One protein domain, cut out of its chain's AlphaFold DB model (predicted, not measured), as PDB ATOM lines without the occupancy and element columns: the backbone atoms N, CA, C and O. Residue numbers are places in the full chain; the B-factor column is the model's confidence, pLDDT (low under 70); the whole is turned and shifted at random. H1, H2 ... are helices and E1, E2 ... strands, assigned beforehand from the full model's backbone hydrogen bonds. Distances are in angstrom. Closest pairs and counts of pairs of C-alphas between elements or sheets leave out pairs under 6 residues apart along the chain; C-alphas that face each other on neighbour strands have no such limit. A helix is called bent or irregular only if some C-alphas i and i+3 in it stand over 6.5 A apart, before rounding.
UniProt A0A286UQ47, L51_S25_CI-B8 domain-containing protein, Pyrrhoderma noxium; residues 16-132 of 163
ATOM      1  N   LEU A  16     -36.980 -52.408 -48.575       90.00
ATOM      2  CA  LEU A  16     -38.146 -51.534 -48.736       90.00
ATOM      3  C   LEU A  16     -39.455 -52.237 -48.378       90.00
ATOM      4  O   LEU A  16     -40.326 -51.611 -47.775       90.00
ATOM      5  N   LYS A  17     -39.591 -53.528 -48.702       89.31
ATOM      6  CA  LYS A  17     -40.745 -54.333 -48.283       89.31
ATOM      7  C   LYS A  17     -40.850 -54.408 -46.757       89.31
ATOM      8  O   LYS A  17     -41.945 -54.289 -46.219       89.31
ATOM      9  N   ASN A  18     -39.722 -54.561 -46.062       87.75
ATOM     10  CA  ASN A  18     -39.695 -54.595 -44.599       87.75
ATOM     11  C   ASN A  18     -39.981 -53.217 -43.980       87.75
ATOM     12  O   ASN A  18     -40.738 -53.132 -43.016       87.75
ATOM     13  N   LEU A  19     -39.420 -52.141 -44.540       88.31
ATOM     14  CA  LEU A  19     -39.647 -50.771 -44.061       88.31
ATOM     15  C   LEU A  19     -41.101 -50.320 -44.249       88.31
ATOM     16  O   LEU A  19     -41.658 -49.667 -43.371       88.31
ATOM     17  N   ASN A  20     -41.732 -50.718 -45.356       88.50
ATOM     18  CA  ASN A  20     -43.126 -50.387 -45.671       88.50
ATOM     19  C   ASN A  20     -44.156 -51.368 -45.103       88.50
ATOM     20  O   ASN A  20     -45.336 -51.268 -45.435       88.50
ATOM     21  N   ARG A  21     -43.734 -52.316 -44.263       86.75
ATOM     22  CA  ARG A  21     -44.634 -53.294 -43.659       86.75
ATOM     23  C   ARG A  21     -45.693 -52.609 -42.786       86.75
ATOM     24  O   ARG A  21     -45.385 -51.671 -42.051       86.75
ATOM     25  N   GLU A  22     -46.914 -53.136 -42.820       81.88
ATOM     26  CA  GLU A  22     -48.023 -52.675 -41.984       81.88
ATOM     27  C   GLU A  22     -47.959 -53.264 -40.560       81.88
ATOM     28  O   GLU A  22     -47.506 -54.403 -40.381       81.88
ATOM     29  N   PRO A  23     -48.365 -52.498 -39.530       86.12
ATOM     30  CA  PRO A  23     -48.805 -51.098 -39.571       86.12
ATOM     31  C   PRO A  23     -47.627 -50.130 -39.780       86.12
ATOM     32  O   PRO A  23     -46.514 -50.382 -39.315       86.12
ATOM     33  N   LYS A  24     -47.871 -49.011 -40.479       86.25
ATOM     34  CA  LYS A  24     -46.862 -47.953 -40.651       86.25
ATOM     35  C   LYS A  24     -46.734 -47.162 -39.345       86.25
ATOM     36  O   LYS A  24     -47.730 -46.558 -38.939       86.25
ATOM     37  N   PRO A  25     -45.553 -47.129 -38.703       85.81
ATOM     38  CA  PRO A  25     -45.388 -46.494 -37.403       85.81
ATOM     39  C   PRO A  25     -45.251 -44.976 -37.550       85.81
ATOM     40  O   PRO A  25     -44.166 -44.427 -37.390       85.81
ATOM     41  N   LEU A  26     -46.333 -44.296 -37.924       87.75
ATOM     42  CA  LEU A  26     -46.372 -42.838 -38.000       87.75
ATOM     43  C   LEU A  26     -46.614 -42.279 -36.596       87.75
ATOM     44  O   LEU A  26     -47.648 -42.551 -35.994       87.75
ATOM     45  N   LEU A  27     -45.656 -41.512 -36.085       88.06
ATOM     46  CA  LEU A  27     -45.662 -41.004 -34.722       88.06
ATOM     47  C   LEU A  27     -45.936 -39.502 -34.731       88.06
ATOM     48  O   LEU A  27     -45.035 -38.675 -34.896       88.06
ATOM     49  N   THR A  28     -47.202 -39.132 -34.572       83.88
ATOM     50  CA  THR A  28     -47.617 -37.729 -34.604       83.88
ATOM     51  C   THR A  28     -47.330 -37.058 -33.267       83.88
ATOM     52  O   THR A  28     -47.760 -37.528 -32.219       83.88
ATOM     53  N   GLY A  29     -46.626 -35.927 -33.297       83.50
ATOM     54  CA  GLY A  29     -46.385 -35.122 -32.099       83.50
ATOM     55  C   GLY A  29     -45.179 -35.545 -31.260       83.50
ATOM     56  O   GLY A  29     -44.915 -34.893 -30.253       83.50
ATOM     57  N   LEU A  30     -44.406 -36.554 -31.675       89.25
ATOM     58  CA  LEU A  30     -43.106 -36.853 -31.072       89.25
ATOM     59  C   LEU A  30     -41.998 -35.971 -31.660       89.25
ATOM     60  O   LEU A  30     -41.989 -35.651 -32.850       89.25
ATOM     61  N   LYS A  31     -41.072 -35.553 -30.798       90.44
ATOM     62  CA  LYS A  31     -39.879 -34.767 -31.137       90.44
ATOM     63  C   LYS A  31     -38.625 -35.629 -31.054       90.44
ATOM     64  O   LYS A  31     -37.796 -35.584 -31.964       90.44
ATOM     65  N   ALA A  32     -38.494 -36.402 -29.979       91.44
ATOM     66  CA  ALA A  32     -37.365 -37.295 -29.789       91.44
ATOM     67  C   ALA A  32     -37.761 -38.589 -29.071       91.44
ATOM     68  O   ALA A  32     -38.693 -38.616 -28.266       91.44
ATOM     69  N   ILE A  33     -37.024 -39.655 -29.371       92.44
ATOM     70  CA  ILE A  33     -37.071 -40.931 -28.658       92.44
ATOM     71  C   ILE A  33     -35.668 -41.209 -28.127       92.44
ATOM     72  O   ILE A  33     -34.725 -41.342 -28.907       92.44
ATOM     73  N   ASN A  34     -35.537 -41.339 -26.809       92.81
ATOM     74  CA  ASN A  34     -34.294 -41.741 -26.163       92.81
ATOM     75  C   ASN A  34     -34.452 -43.159 -25.611       92.81
ATOM     76  O   ASN A  34     -35.310 -43.420 -24.770       92.81
ATOM     77  N   LEU A  35     -33.622 -44.079 -26.082       91.25
ATOM     78  CA  LEU A  35     -33.638 -45.487 -25.703       91.25
ATOM     79  C   LEU A  35     -32.398 -45.804 -24.882       91.25
ATOM     80  O   LEU A  35     -31.282 -45.528 -25.320       91.25
ATOM     81  N   SER A  36     -32.577 -46.428 -23.724       88.25
ATOM     82  CA  SER A  36     -31.489 -46.981 -22.925       88.25
ATOM     83  C   SER A  36     -31.682 -48.487 -22.762       88.25
ATOM     84  O   SER A  36     -32.703 -48.965 -22.265       88.25
ATOM     85  N   CYS A  37     -30.694 -49.265 -23.200       85.38
ATOM     86  CA  CYS A  37     -30.714 -50.719 -23.050       85.38
ATOM     87  C   CYS A  37     -29.316 -51.266 -22.760       85.38
ATOM     88  O   CYS A  37     -28.310 -50.697 -23.187       85.38
ATOM     89  N   ALA A  38     -29.242 -52.402 -22.067       83.31
ATOM     90  CA  ALA A  38     -27.964 -53.066 -21.836       83.31
ATOM     91  C   ALA A  38     -27.565 -53.967 -23.014       83.31
ATOM     92  O   ALA A  38     -28.407 -54.645 -23.613       83.31
ATOM     93  N   THR A  39     -26.268 -54.031 -23.312       79.31
ATOM     94  CA  THR A  39     -25.749 -54.803 -24.449       79.31
ATOM     95  C   THR A  39     -25.867 -56.310 -24.216       79.31
ATOM     96  O   THR A  39     -26.283 -57.029 -25.122       79.31
ATOM     97  N   LYS A  40     -25.552 -56.796 -23.003       73.00
ATOM     98  CA  LYS A  40     -25.411 -58.237 -22.710       73.00
ATOM     99  C   LYS A  40     -26.500 -58.857 -21.819       73.00
ATOM    100  O   LYS A  40     -26.642 -60.071 -21.838       73.00
ATOM    101  N   ASN A  41     -27.302 -58.067 -21.100       70.00
ATOM    102  CA  ASN A  41     -28.341 -58.601 -20.197       70.00
ATOM    103  C   ASN A  41     -29.527 -59.246 -20.950       70.00
ATOM    104  O   ASN A  41     -29.618 -59.172 -22.181       70.00
ATOM    105  N   GLU A  42     -30.493 -59.794 -20.203       68.31
ATOM    106  CA  GLU A  42     -31.765 -60.389 -20.668       68.31
ATOM    107  C   GLU A  42     -32.742 -59.411 -21.367       68.31
ATOM    108  O   GLU A  42     -33.927 -59.684 -21.521       68.31
ATOM    109  N   HIS A  43     -32.274 -58.276 -21.885       79.44
ATOM    110  CA  HIS A  43     -33.098 -57.325 -22.640       79.44
ATOM    111  C   HIS A  43     -33.147 -57.659 -24.137       79.44
ATOM    112  O   HIS A  43     -32.936 -56.797 -24.996       79.44
ATOM    113  N   PHE A  44     -33.413 -58.926 -24.469       81.06
ATOM    114  CA  PHE A  44     -33.489 -59.383 -25.860       81.06
ATOM    115  C   PHE A  44     -34.546 -58.603 -26.648       81.06
ATOM    116  O   PHE A  44     -34.251 -58.134 -27.746       81.06
ATOM    117  N   GLY A  45     -35.734 -58.388 -26.079       84.81
ATOM    118  CA  GLY A  45     -36.813 -57.673 -26.762       84.81
ATOM    119  C   GLY A  45     -36.471 -56.226 -27.122       84.81
ATOM    120  O   GLY A  45     -36.737 -55.811 -28.247       84.81
ATOM    121  N   ALA A  46     -35.774 -55.498 -26.244       87.19
ATOM    122  CA  ALA A  46     -35.293 -54.146 -26.540       87.19
ATOM    123  C   ALA A  46     -34.252 -54.140 -27.678       87.19
ATOM    124  O   ALA A  46     -34.309 -53.294 -28.570       87.19
ATOM    125  N   ARG A  47     -33.336 -55.121 -27.713       87.38
ATOM    126  CA  ARG A  47     -32.375 -55.265 -28.825       87.38
ATOM    127  C   ARG A  47     -33.068 -55.597 -30.144       87.38
ATOM    128  O   ARG A  47     -32.718 -55.033 -31.180       87.38
ATOM    129  N   HIS A  48     -34.050 -56.496 -30.112       89.19
ATOM    130  CA  HIS A  48     -34.855 -56.828 -31.286       89.19
ATOM    131  C   HIS A  48     -35.644 -55.616 -31.780       89.19
ATOM    132  O   HIS A  48     -35.638 -55.344 -32.975       89.19
ATOM    133  N   PHE A  49     -36.221 -54.829 -30.872       90.44
ATOM    134  CA  PHE A  49     -36.897 -53.579 -31.205       90.44
ATOM    135  C   PHE A  49     -35.955 -52.587 -31.908       90.44
ATOM    136  O   PHE A  49     -36.282 -52.077 -32.978       90.44
ATOM    137  N   ILE A  50     -34.746 -52.377 -31.373       90.75
ATOM    138  CA  ILE A  50     -33.736 -51.498 -31.990       90.75
ATOM    139  C   ILE A  50     -33.335 -51.991 -33.385       90.75
ATOM    140  O   ILE A  50     -33.143 -51.193 -34.298       90.75
ATOM    141  N   LYS A  51     -33.200 -53.306 -33.569       89.88
ATOM    142  CA  LYS A  51     -32.756 -53.885 -34.840       89.88
ATOM    143  C   LYS A  51     -33.854 -53.911 -35.907       89.88
ATOM    144  O   LYS A  51     -33.550 -53.708 -37.080       89.88
ATOM    145  N   GLU A  52     -35.087 -54.231 -35.527       89.38
ATOM    146  CA  GLU A  52     -36.171 -54.518 -36.476       89.38
ATOM    147  C   GLU A  52     -37.162 -53.363 -36.624       89.38
ATOM    148  O   GLU A  52     -37.556 -53.041 -37.745       89.38
ATOM    149  N   GLU A  53     -37.536 -52.712 -35.523       90.12
ATOM    150  CA  GLU A  53     -38.623 -51.729 -35.507       90.12
ATOM    151  C   GLU A  53     -38.124 -50.291 -35.636       90.12
ATOM    152  O   GLU A  53     -38.716 -49.483 -36.351       90.12
ATOM    153  N   LEU A  54     -36.983 -49.970 -35.030       91.44
ATOM    154  CA  LEU A  54     -36.415 -48.620 -35.069       91.44
ATOM    155  C   LEU A  54     -36.130 -48.119 -36.501       91.44
ATOM    156  O   LEU A  54     -36.521 -46.990 -36.806       91.44
ATOM    157  N   PRO A  55     -35.569 -48.924 -37.432       91.94
ATOM    158  CA  PRO A  55     -35.414 -48.496 -38.823       91.94
ATOM    159  C   PRO A  55     -36.751 -48.186 -39.506       91.94
ATOM    160  O   PRO A  55     -36.826 -47.259 -40.310       91.94
ATOM    161  N   ARG A  56     -37.820 -48.926 -39.171       92.00
ATOM    162  CA  ARG A  56     -39.171 -48.682 -39.703       92.00
ATOM    163  C   ARG A  56     -39.728 -47.359 -39.179       92.00
ATOM    164  O   ARG A  56     -40.280 -46.583 -39.956       92.00
ATOM    165  N   ILE A  57     -39.537 -47.085 -37.888       91.50
ATOM    166  CA  ILE A  57     -39.951 -45.833 -37.239       91.50
ATOM    167  C   ILE A  57     -39.220 -44.635 -37.852       91.50
ATOM    168  O   ILE A  57     -39.873 -43.661 -38.222       91.50
ATOM    169  N   GLN A  58     -37.896 -44.710 -38.012       92.06
ATOM    170  CA  GLN A  58     -37.117 -43.627 -38.623       92.06
ATOM    171  C   GLN A  58     -37.526 -43.391 -40.083       92.06
ATOM    172  O   GLN A  58     -37.611 -42.248 -40.524       92.06
ATOM    173  N   TYR A  59     -37.799 -44.464 -40.830       92.56
ATOM    174  CA  TYR A  59     -38.222 -44.360 -42.226       92.56
ATOM    175  C   TYR A  59     -39.595 -43.688 -42.372       92.56
ATOM    176  O   TYR A  59     -39.794 -42.892 -43.285       92.56
ATOM    177  N   ALA A  60     -40.533 -43.974 -41.465       90.44
ATOM    178  CA  ALA A  60     -41.846 -43.332 -41.451       90.44
ATOM    179  C   ALA A  60     -41.816 -41.891 -40.903       90.44
ATOM    180  O   ALA A  60     -42.672 -41.090 -41.272       90.44
ATOM    181  N   ASN A  61     -40.847 -41.555 -40.042       92.06
ATOM    182  CA  ASN A  61     -40.746 -40.258 -39.367       92.06
ATOM    183  C   ASN A  61     -39.328 -39.681 -39.524       92.06
ATOM    184  O   ASN A  61     -38.533 -39.737 -38.584       92.06
ATOM    185  N   PRO A  62     -38.988 -39.104 -40.689       89.38
ATOM    186  CA  PRO A  62     -37.631 -38.623 -40.951       89.38
ATOM    187  C   PRO A  62     -37.205 -37.467 -40.033       89.38
ATOM    188  O   PRO A  62     -36.021 -37.309 -39.758       89.38
ATOM    189  N   GLU A  63     -38.158 -36.677 -39.529       89.56
ATOM    190  CA  GLU A  63     -37.896 -35.547 -38.624       89.56
ATOM    191  C   GLU A  63     -37.638 -35.968 -37.167       89.56
ATOM    192  O   GLU A  63     -37.218 -35.149 -36.345       89.56
ATOM    193  N   LEU A  64     -37.919 -37.227 -36.821       91.75
ATOM    194  CA  LEU A  64     -37.810 -37.721 -35.457       91.75
ATOM    195  C   LEU A  64     -36.340 -37.925 -35.078       91.75
ATOM    196  O   LEU A  64     -35.595 -38.616 -35.777       91.75
ATOM    197  N   LYS A  65     -35.930 -37.363 -33.938       92.56
ATOM    198  CA  LYS A  65     -34.595 -37.607 -33.377       92.56
ATOM    199  C   LYS A  65     -34.613 -38.881 -32.545       92.56
ATOM    200  O   LYS A  65     -35.297 -38.935 -31.526       92.56
ATOM    201  N   ILE A  66     -33.850 -39.891 -32.947       93.19
ATOM    202  CA  ILE A  66     -33.739 -41.141 -32.192       93.19
ATOM    203  C   ILE A  66     -32.328 -41.273 -31.630       93.19
ATOM    204  O   ILE A  66     -31.357 -41.336 -32.383       93.19
ATOM    205  N   ASN A  67     -32.222 -41.348 -30.305       93.38
ATOM    206  CA  ASN A  67     -30.970 -41.577 -29.598       93.38
ATOM    207  C   ASN A  67     -31.006 -42.954 -28.938       93.38
ATOM    208  O   ASN A  67     -31.916 -43.256 -28.167       93.38
ATOM    209  N   VAL A  68     -29.995 -43.780 -29.201       92.06
ATOM    210  CA  VAL A  68     -29.865 -45.110 -28.595       92.06
ATOM    211  C   VAL A  68     -28.599 -45.149 -27.753       92.06
ATOM    212  O   VAL A  68     -27.494 -45.002 -28.269       92.06
ATOM    213  N   LYS A  69     -28.760 -45.377 -26.453       89.44
ATOM    214  CA  LYS A  69     -27.670 -45.569 -25.501       89.44
ATOM    215  C   LYS A  69     -27.586 -47.044 -25.130       89.44
ATOM    216  O   LYS A  69     -28.395 -47.549 -24.350       89.44
ATOM    217  N   MET A  70     -26.588 -47.724 -25.686       85.62
ATOM    218  CA  MET A  70     -26.240 -49.087 -25.294       85.62
ATOM    219  C   MET A  70     -25.227 -49.054 -24.154       85.62
ATOM    220  O   MET A  70     -24.209 -48.369 -24.244       85.62
ATOM    221  N   ILE A  71     -25.518 -49.767 -23.069       83.44
ATOM    222  CA  ILE A  71     -24.670 -49.819 -21.874       83.44
ATOM    223  C   ILE A  71     -24.120 -51.238 -21.741       83.44
ATOM    224  O   ILE A  71     -24.881 -52.190 -21.578       83.44
ATOM    225  N   GLU A  72     -22.802 -51.398 -21.823       76.75
ATOM    226  CA  GLU A  72     -22.175 -52.726 -21.801       76.75
ATOM    227  C   GLU A  72     -22.218 -53.375 -20.417       76.75
ATOM    228  O   GLU A  72     -22.590 -54.541 -20.309       76.75
ATOM    229  N   ASN A  73     -21.915 -52.592 -19.379       71.44
ATOM    230  CA  ASN A  73     -21.902 -53.015 -17.981       71.44
ATOM    231  C   ASN A  73     -22.794 -52.070 -17.170       71.44
ATOM    232  O   ASN A  73     -22.303 -51.077 -16.625       71.44
ATOM    233  N   PRO A  74     -24.116 -52.298 -17.138       69.00
ATOM    234  CA  PRO A  74     -24.978 -51.466 -16.324       69.00
ATOM    235  C   PRO A  74     -24.643 -51.675 -14.839       69.00
ATOM    236  O   PRO A  74     -24.371 -52.808 -14.433       69.00
ATOM    237  N   PRO A  75     -24.652 -50.610 -14.020       66.56
ATOM    238  CA  PRO A  75     -24.397 -50.733 -12.596       66.56
ATOM    239  C   PRO A  75     -25.501 -51.589 -11.973       66.56
ATOM    240  O   PRO A  75     -26.648 -51.157 -11.864       66.56
ATOM    241  N   ILE A  76     -25.152 -52.808 -11.573       64.75
ATOM    242  CA  ILE A  76     -26.003 -53.649 -10.738       64.75
ATOM    243  C   ILE A  76     -25.884 -53.058  -9.333       64.75
ATOM    244  O   ILE A  76     -24.933 -53.348  -8.605       64.75
ATOM    245  N   ARG A  77     -26.792 -52.147  -8.966       57.94
ATOM    246  CA  ARG A  77     -26.936 -51.772  -7.554       57.94
ATOM    247  C   ARG A  77     -27.428 -53.009  -6.817       57.94
ATOM    248  O   ARG A  77     -28.264 -53.722  -7.349       57.94
ATOM    249  N   TRP A  78     -26.864 -53.287  -5.645       47.81
ATOM    250  CA  TRP A  78     -27.105 -54.476  -4.819       47.81
ATOM    251  C   TRP A  78     -28.556 -55.006  -4.872       47.81
ATOM    252  O   TRP A  78     -29.415 -54.547  -4.128       47.81
ATOM    253  N   GLY A  79     -28.817 -55.979  -5.757       56.47
ATOM    254  CA  GLY A  79     -30.119 -56.644  -5.925       56.47
ATOM    255  C   GLY A  79     -31.067 -56.064  -6.989       56.47
ATOM    256  O   GLY A  79     -32.093 -56.680  -7.269       56.47
ATOM    257  N   GLU A  80     -30.747 -54.934  -7.622       61.44
ATOM    258  CA  GLU A  80     -31.606 -54.263  -8.603       61.44
ATOM    259  C   GLU A  80     -31.116 -54.518 -10.041       61.44
ATOM    260  O   GLU A  80     -30.050 -54.059 -10.464       61.44
ATOM    261  N   LEU A  81     -31.902 -55.286 -10.804       67.88
ATOM    262  CA  LEU A  81     -31.676 -55.516 -12.231       67.88
ATOM    263  C   LEU A  81     -31.854 -54.195 -12.994       67.88
ATOM    264  O   LEU A  81     -32.865 -53.508 -12.839       67.88
ATOM    265  N   TRP A  82     -30.880 -53.847 -13.838       73.81
ATOM    266  CA  TRP A  82     -30.972 -52.667 -14.700       73.81
ATOM    267  C   TRP A  82     -32.216 -52.746 -15.588       73.81
ATOM    268  O   TRP A  82     -32.444 -53.760 -16.246       73.81
ATOM    269  N   ARG A  83     -33.005 -51.671 -15.634       80.38
ATOM    270  CA  ARG A  83     -34.232 -51.608 -16.433       80.38
ATOM    271  C   ARG A  83     -33.943 -50.979 -17.786       80.38
ATOM    272  O   ARG A  83     -33.216 -49.992 -17.886       80.38
ATOM    273  N   SER A  84     -34.496 -51.568 -18.841       85.31
ATOM    274  CA  SER A  84     -34.447 -50.947 -20.168       85.31
ATOM    275  C   SER A  84     -35.576 -49.936 -20.279       85.31
ATOM    276  O   SER A  84     -36.725 -50.265 -19.985       85.31
ATOM    277  N   GLU A  85     -35.262 -48.716 -20.698       88.88
ATOM    278  CA  GLU A  85     -36.202 -47.598 -20.649       88.88
ATOM    279  C   GLU A  85     -36.242 -46.865 -21.987       88.88
ATOM    280  O   GLU A  85     -35.225 -46.664 -22.653       88.88
ATOM    281  N   MET A  86     -37.443 -46.474 -22.390       90.75
ATOM    282  CA  MET A  86     -37.693 -45.629 -23.547       90.75
ATOM    283  C   MET A  86     -38.326 -44.337 -23.049       90.75
ATOM    284  O   MET A  86     -39.385 -44.346 -22.427       90.75
ATOM    285  N   GLN A  87     -37.673 -43.215 -23.313       92.25
ATOM    286  CA  GLN A  87     -38.202 -41.891 -23.037       92.25
ATOM    287  C   GLN A  87     -38.698 -41.270 -24.335       92.25
ATOM    288  O   GLN A  87     -37.986 -41.214 -25.338       92.25
ATOM    289  N   LEU A  88     -39.939 -40.818 -24.292       92.50
ATOM    290  CA  LEU A  88     -40.659 -40.185 -25.377       92.50
ATOM    291  C   LEU A  88     -40.780 -38.701 -25.071       92.50
ATOM    292  O   LEU A  88     -41.424 -38.335 -24.090       92.50
ATOM    293  N   GLU A  89     -40.173 -37.859 -25.898       92.19
ATOM    294  CA  GLU A  89     -40.285 -36.405 -25.801       92.19
ATOM    295  C   GLU A  89     -41.266 -35.904 -26.853       92.19
ATOM    296  O   GLU A  89     -41.004 -35.982 -28.058       92.19
ATOM    297  N   PHE A  90     -42.399 -35.373 -26.408       90.44
ATOM    298  CA  PHE A  90     -43.430 -34.832 -27.282       90.44
ATOM    299  C   PHE A  90     -43.171 -33.355 -27.610       90.44
ATOM    300  O   PHE A  90     -42.543 -32.613 -26.854       90.44
ATOM    301  N   LYS A  91     -43.691 -32.894 -28.751       88.38
ATOM    302  CA  LYS A  91     -43.583 -31.498 -29.212       88.38
ATOM    303  C   LYS A  91     -44.254 -30.505 -28.250       88.38
ATOM    304  O   LYS A  91     -43.857 -29.347 -28.217       88.38
ATOM    305  N   ASN A  92     -45.218 -30.962 -27.450       87.12
ATOM    306  CA  ASN A  92     -45.882 -30.177 -26.401       87.12
ATOM    307  C   ASN A  92     -45.064 -30.066 -25.095       87.12
ATOM    308  O   ASN A  92     -45.550 -29.486 -24.130       87.12
ATOM    309  N   GLY A  93     -43.849 -30.624 -25.044       85.38
ATOM    310  CA  GLY A  93     -42.984 -30.601 -23.862       85.38
ATOM    311  C   GLY A  93     -43.274 -31.700 -22.836       85.38
ATOM    312  O   GLY A  93     -42.552 -31.804 -21.846       85.38
ATOM    313  N   ILE A  94     -44.284 -32.548 -23.062       88.94
ATOM    314  CA  ILE A  94     -44.555 -33.700 -22.199       88.94
ATOM    315  C   ILE A  94     -43.496 -34.772 -22.461       88.94
ATOM    316  O   ILE A  94     -43.148 -35.053 -23.610       88.94
ATOM    317  N   SER A  95     -43.000 -35.390 -21.391       90.44
ATOM    318  CA  SER A  95     -42.165 -36.583 -21.479       90.44
ATOM    319  C   SER A  95     -42.911 -37.790 -20.923       90.44
ATOM    320  O   SER A  95     -43.550 -37.713 -19.873       90.44
ATOM    321  N   LYS A  96     -42.860 -38.915 -21.640       90.25
ATOM    322  CA  LYS A  96     -43.416 -40.192 -21.180       90.25
ATOM    323  C   LYS A  96     -42.308 -41.223 -21.122       90.25
ATOM    324  O   LYS A  96     -41.505 -41.335 -22.042       90.25
ATOM    325  N   LYS A  97     -42.274 -41.987 -20.038       90.94
ATOM    326  CA  LYS A  97     -41.305 -43.057 -19.839       90.94
ATOM    327  C   LYS A  97     -42.011 -44.399 -19.990       90.94
ATOM    328  O   LYS A  97     -43.029 -44.630 -19.344       90.94
ATOM    329  N   LEU A  98     -41.478 -45.256 -20.850       88.69
ATOM    330  CA  LEU A  98     -41.941 -46.618 -21.079       88.69
ATOM    331  C   LEU A  98     -40.856 -47.589 -20.619       88.69
ATOM    332  O   LEU A  98     -39.694 -47.486 -21.015       88.69
ATOM    333  N   GLU A  99     -41.240 -48.532 -19.769       88.44
ATOM    334  CA  GLU A  99     -40.364 -49.626 -19.366       88.44
ATOM    335  C   GLU A  99     -40.405 -50.733 -20.425       88.44
ATOM    336  O   GLU A  99     -41.480 -51.167 -20.831       88.44
ATOM    337  N   MET A 100     -39.234 -51.191 -20.869       84.88
ATOM    338  CA  MET A 100     -39.061 -52.229 -21.897       84.88
ATOM    339  C   MET A 100     -38.508 -53.546 -21.333       84.88
ATOM    340  O   MET A 100     -38.243 -54.486 -22.085       84.88
ATOM    341  N   THR A 101     -38.272 -53.618 -20.021       83.88
ATOM    342  CA  THR A 101     -37.739 -54.810 -19.353       83.88
ATOM    343  C   THR A 101     -38.675 -56.003 -19.566       83.88
ATOM    344  O   THR A 101     -39.879 -55.881 -19.372       83.88
ATOM    345  N   SER A 102     -38.128 -57.145 -19.992       81.25
ATOM    346  CA  SER A 102     -38.868 -58.399 -20.227       81.25
ATOM    347  C   SER A 102     -40.011 -58.334 -21.253       81.25
ATOM    348  O   SER A 102     -40.766 -59.293 -21.382       81.25
ATOM    349  N   LYS A 103     -40.133 -57.245 -22.024       86.25
ATOM    350  CA  LYS A 103     -41.151 -57.110 -23.075       86.25
ATOM    351  C   LYS A 103     -40.631 -57.593 -24.419       86.25
ATOM    352  O   LYS A 103     -39.459 -57.402 -24.746       86.25
ATOM    353  N   HIS A 104     -41.515 -58.171 -25.225       86.69
ATOM    354  CA  HIS A 104     -41.223 -58.478 -26.623       86.69
ATOM    355  C   HIS A 104     -41.201 -57.197 -27.468       86.69
ATOM    356  O   HIS A 104     -41.863 -56.212 -27.146       86.69
ATOM    357  N   SER A 105     -40.451 -57.210 -28.574       86.12
ATOM    358  CA  SER A 105     -40.311 -56.049 -29.468       86.12
ATOM    359  C   SER A 105     -41.654 -55.524 -29.984       86.12
ATOM    360  O   SER A 105     -41.829 -54.318 -30.118       86.12
ATOM    361  N   ILE A 106     -42.605 -56.423 -30.232       86.81
ATOM    362  CA  ILE A 106     -43.939 -56.078 -30.726       86.81
ATOM    363  C   ILE A 106     -44.769 -55.393 -29.649       86.81
ATOM    364  O   ILE A 106     -45.328 -54.341 -29.921       86.81
ATOM    365  N   SER A 107     -44.763 -55.906 -28.419       87.88
ATOM    366  CA  SER A 107     -45.451 -55.256 -27.298       87.88
ATOM    367  C   SER A 107     -44.894 -53.851 -27.038       87.88
ATOM    368  O   SER A 107     -45.648 -52.917 -26.792       87.88
ATOM    369  N   ILE A 108     -43.574 -53.666 -27.173       89.00
ATOM    370  CA  ILE A 108     -42.939 -52.340 -27.082       89.00
ATOM    371  C   ILE A 108     -43.435 -51.417 -28.209       89.00
ATOM    372  O   ILE A 108     -43.707 -50.240 -27.968       89.00
ATOM    373  N   LEU A 109     -43.558 -51.935 -29.434       88.94
ATOM    374  CA  LEU A 109     -44.081 -51.172 -30.566       88.94
ATOM    375  C   LEU A 109     -45.557 -50.809 -30.376       88.94
ATOM    376  O   LEU A 109     -45.937 -49.679 -30.662       88.94
ATOM    377  N   GLU A 110     -46.378 -51.730 -29.886       88.88
ATOM    378  CA  GLU A 110     -47.793 -51.489 -29.600       88.88
ATOM    379  C   GLU A 110     -47.965 -50.416 -28.527       88.88
ATOM    380  O   GLU A 110     -48.711 -49.467 -28.745       88.88
ATOM    381  N   GLU A 111     -47.206 -50.481 -27.430       89.75
ATOM    382  CA  GLU A 111     -47.221 -49.444 -26.391       89.75
ATOM    383  C   GLU A 111     -46.769 -48.075 -26.915       89.75
ATOM    384  O   GLU A 111     -47.324 -47.039 -26.536       89.75
ATOM    385  N   LEU A 112     -45.774 -48.055 -27.805       89.81
ATOM    386  CA  LEU A 112     -45.322 -46.833 -28.465       89.81
ATOM    387  C   LEU A 112     -46.412 -46.256 -29.380       89.81
ATOM    388  O   LEU A 112     -46.668 -45.051 -29.361       89.81
ATOM    389  N   MET A 113     -47.065 -47.111 -30.164       89.50
ATOM    390  CA  MET A 113     -48.153 -46.726 -31.062       89.50
ATOM    391  C   MET A 113     -49.405 -46.303 -30.285       89.50
ATOM    392  O   MET A 113     -50.078 -45.356 -30.676       89.50
ATOM    393  N   ASP A 114     -49.683 -46.909 -29.137       88.62
ATOM    394  CA  ASP A 114     -50.748 -46.467 -28.237       88.62
ATOM    395  C   ASP A 114     -50.437 -45.118 -27.589       88.62
ATOM    396  O   ASP A 114     -51.342 -44.320 -27.348       88.62
ATOM    397  N   ALA A 115     -49.159 -44.822 -27.347       87.00
ATOM    398  CA  ALA A 115     -48.743 -43.532 -26.817       87.00
ATOM    399  C   ALA A 115     -48.709 -42.412 -27.873       87.00
ATOM    400  O   ALA A 115     -48.950 -41.260 -27.515       87.00
ATOM    401  N   ALA A 116     -48.362 -42.713 -29.130       87.06
ATOM    402  CA  ALA A 116     -48.030 -41.684 -30.124       87.06
ATOM    403  C   ALA A 116     -48.445 -41.982 -31.581       87.06
ATOM    404  O   ALA A 116     -48.157 -41.185 -32.472       87.06
ATOM    405  N   GLY A 117     -49.131 -43.095 -31.846       82.88
ATOM    406  CA  GLY A 117     -49.547 -43.536 -33.186       82.88
ATOM    407  C   GLY A 117     -50.773 -42.815 -33.767       82.88
ATOM    408  O   GLY A 117     -51.094 -42.997 -34.942       82.88
ATOM    409  N   GLY A 118     -51.453 -41.990 -32.963       85.81
ATOM    410  CA  GLY A 118     -52.541 -41.111 -33.401       85.81
ATOM    411  C   GLY A 118     -53.727 -41.833 -34.057       85.81
ATOM    412  O   GLY A 118     -53.997 -43.008 -33.797       85.81
ATOM    413  N   ASP A 119     -54.436 -41.119 -34.932       83.94
ATOM    414  CA  ASP A 119     -55.686 -41.596 -35.548       83.94
ATOM    415  C   ASP A 119     -55.476 -42.799 -36.470       83.94
ATOM    416  O   ASP A 119     -56.285 -43.726 -36.495       83.94
ATOM    417  N   ARG A 120     -54.355 -42.830 -37.200       84.81
ATOM    418  CA  ARG A 120     -54.053 -43.914 -38.147       84.81
ATOM    419  C   ARG A 120     -53.918 -45.262 -37.442       84.81
ATOM    420  O   ARG A 120     -54.340 -46.281 -37.984       84.81
ATOM    421  N   TRP A 121     -53.351 -45.264 -36.238       87.75
ATOM    422  CA  TRP A 121     -53.250 -46.462 -35.414       87.75
ATOM    423  C   TRP A 121     -54.618 -46.957 -34.935       87.75
ATOM    424  O   TRP A 121     -54.897 -48.154 -34.983       87.75
ATOM    425  N   GLN A 122     -55.507 -46.037 -34.554       84.62
ATOM    426  CA  GLN A 122     -56.871 -46.375 -34.148       84.62
ATOM    427  C   GLN A 122     -57.689 -46.947 -35.310       84.62
ATOM    428  O   GLN A 122     -58.412 -47.927 -35.125       84.62
ATOM    429  N   THR A 123     -57.553 -46.386 -36.513       85.69
ATOM    430  CA  THR A 123     -58.198 -46.930 -37.715       85.69
ATOM    431  C   THR A 123     -57.703 -48.340 -38.014       85.69
ATOM    432  O   THR A 123     -58.524 -49.232 -38.200       85.69
ATOM    433  N   TYR A 124     -56.391 -48.581 -37.942       85.00
ATOM    434  CA  TYR A 124     -55.828 -49.923 -38.128       85.00
ATOM    435  C   TYR A 124     -56.385 -50.934 -37.109       85.00
ATOM    436  O   TYR A 124     -56.794 -52.030 -37.489       85.00
ATOM    437  N   LYS A 125     -56.477 -50.564 -35.822       84.75
ATOM    438  CA  LYS A 125     -57.097 -51.421 -34.794       84.75
ATOM    439  C   LYS A 125     -58.556 -51.753 -35.125       84.75
ATOM    440  O   LYS A 125     -58.967 -52.901 -34.972       84.75
ATOM    441  N   LYS A 126     -59.328 -50.770 -35.600       84.12
ATOM    442  CA  LYS A 126     -60.732 -50.957 -36.004       84.12
ATOM    443  C   LYS A 126     -60.869 -51.853 -37.235       84.12
ATOM    444  O   LYS A 126     -61.729 -52.724 -37.239       84.12
ATOM    445  N   GLU A 127     -60.022 -51.671 -38.245       84.44
ATOM    446  CA  GLU A 127     -60.007 -52.496 -39.459       84.44
ATOM    447  C   GLU A 127     -59.663 -53.956 -39.140       84.44
ATOM    448  O   GLU A 127     -60.333 -54.866 -39.623       84.44
ATOM    449  N   ARG A 128     -58.681 -54.192 -38.259       81.31
ATOM    450  CA  ARG A 128     -58.334 -55.540 -37.781       81.31
ATOM    451  C   ARG A 128     -59.466 -56.190 -36.992       81.31
ATOM    452  O   ARG A 128     -59.807 -57.338 -37.263       81.31
ATOM    453  N   ALA A 129     -60.087 -55.438 -36.081       80.06
ATOM    454  CA  ALA A 129     -61.240 -55.914 -35.325       80.06
ATOM    455  C   ALA A 129     -62.428 -56.252 -36.243       80.06
ATOM    456  O   ALA A 129     -63.085 -57.271 -36.042       80.06
ATOM    457  N   ALA A 130     -62.672 -55.446 -37.282       80.12
ATOM    458  CA  ALA A 130     -63.700 -55.713 -38.289       80.12
ATOM    459  C   ALA A 130     -63.377 -56.941 -39.160       80.12
ATOM    460  O   ALA A 130     -64.288 -57.652 -39.572       80.12
ATOM    461  N   ALA A 131     -62.092 -57.216 -39.404       78.81
ATOM    462  CA  ALA A 131     -61.622 -58.408 -40.108       78.81
ATOM    463  C   ALA A 131     -61.617 -59.683 -39.237       78.81
ATOM    464  O   ALA A 131     -61.331 -60.765 -39.747       78.81
ATOM    465  N   GLY A 132     -61.922 -59.577 -37.936       70.50
ATOM    466  CA  GLY A 132     -61.901 -60.707 -37.000       70.50
ATOM    467  C   GLY A 132     -60.494 -61.209 -36.655       70.50
ATOM    468  O   GLY A 132     -60.353 -62.278 -36.064       70.50
TER     469      GLY A 132
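What this domain is: This is residues 16 to 132 of the 163 residues of the protein "L51_S25_CI-B8 domain-containing protein" of Pyrrhoderma noxium (UniProt A0A286UQ47). A four-stranded sheet forms a wall with two helices, H2 and H3, over one face and the other face bare; beyond H3, H4 leads away from the sheet and its far part, residues 126 to 130, sticks out. Short H1 packs on H2, and residues 75 to 80 of the link from E2 to E3 also stick out. The 117 printed residues run H1, E1, H2, E2, E3, E4, H3, H4, with four named helices and four named strands; the mixed sheet has the order E2, E1, E3, E4. The class is mixed, helices and strands, and the whole is compact, with a radius of gyration of the C-alphas of 15.0 A and spans of 49 by 33 by 26 A.

Where its parts are: H1 is residues 16 to 19, 5.0 A long, from C-alpha 16 at (-38.146, -51.534, -48.736). E1, residues 30 to 38, measures 24.0 A. H2, residues 44 to 60, measures 23.9 A and has a kink of 38 degrees near residue 52; it is only just irregular, with C-alphas 52 and 55 6.51 A apart. E2 is residues 65 to 71, 19.5 A, E3 residues 85 to 90, 16.1 A, and E4 residues 95 to 99, 13.3 A, beginning at C-alpha 95 at (-42.165, -36.583, -21.479). H3, residues 105 to 116, measures 16.3 A. H4, residues 118 to 130, measures 19.0 A and ends at C-alpha 130 at (-63.700, -55.713, -38.289).

How they stand to each other: E2 and E1 are parallel, with N 35 and O 67 2.8 A apart, within hydrogen-bond range. E1 and E3 are antiparallel, with N 34 and O 87 at 2.9 A. E3 and E4 form an antiparallel hairpin, with N 88 and O 96 at 2.8 A. E1, H2 and E2 make a strand-helix-strand unit, two parallel neighbour strands with a helix between, with a right-handed crossover. H2 and H3 are on the same face, giving two layers, a sheet and helices on one face of it. H2 lies over E2 and E1 at a height of 10.3 A over the sheet, and H3 over E3 at 9.1 A; both run along the strands. H3, with residues 105 to 109 alone, touches H2 at a steep tilt of 46 degrees, the same way; the closest C-alphas, of Phe 49 and Ser 105, are 4.6 A apart. H1 touches H2 at residues 55 to 59 alone, closest at the C-alphas of Leu 19 and Arg 56, 4.9 A. H3 and H4 are close but not clearly touching, closest at the C-alphas of Met 113 and Trp 121, 6.7 A. H4 is apart from E4. Every O i to N i+4 pair is within hydrogen-bond range in H3 and H4, 10 of 13 in H2, and H1 is too short for such a pair.

The domain as a whole: The two C-alphas farthest apart, of Trp 78 and Ala 130, are 49.6 A apart. The printed part has no cut, and the link from E2 to E3, 13 residues, is long. Mean pLDDT of the printed part is 84.9; residue 42 and residues 74 to 81 are under 70.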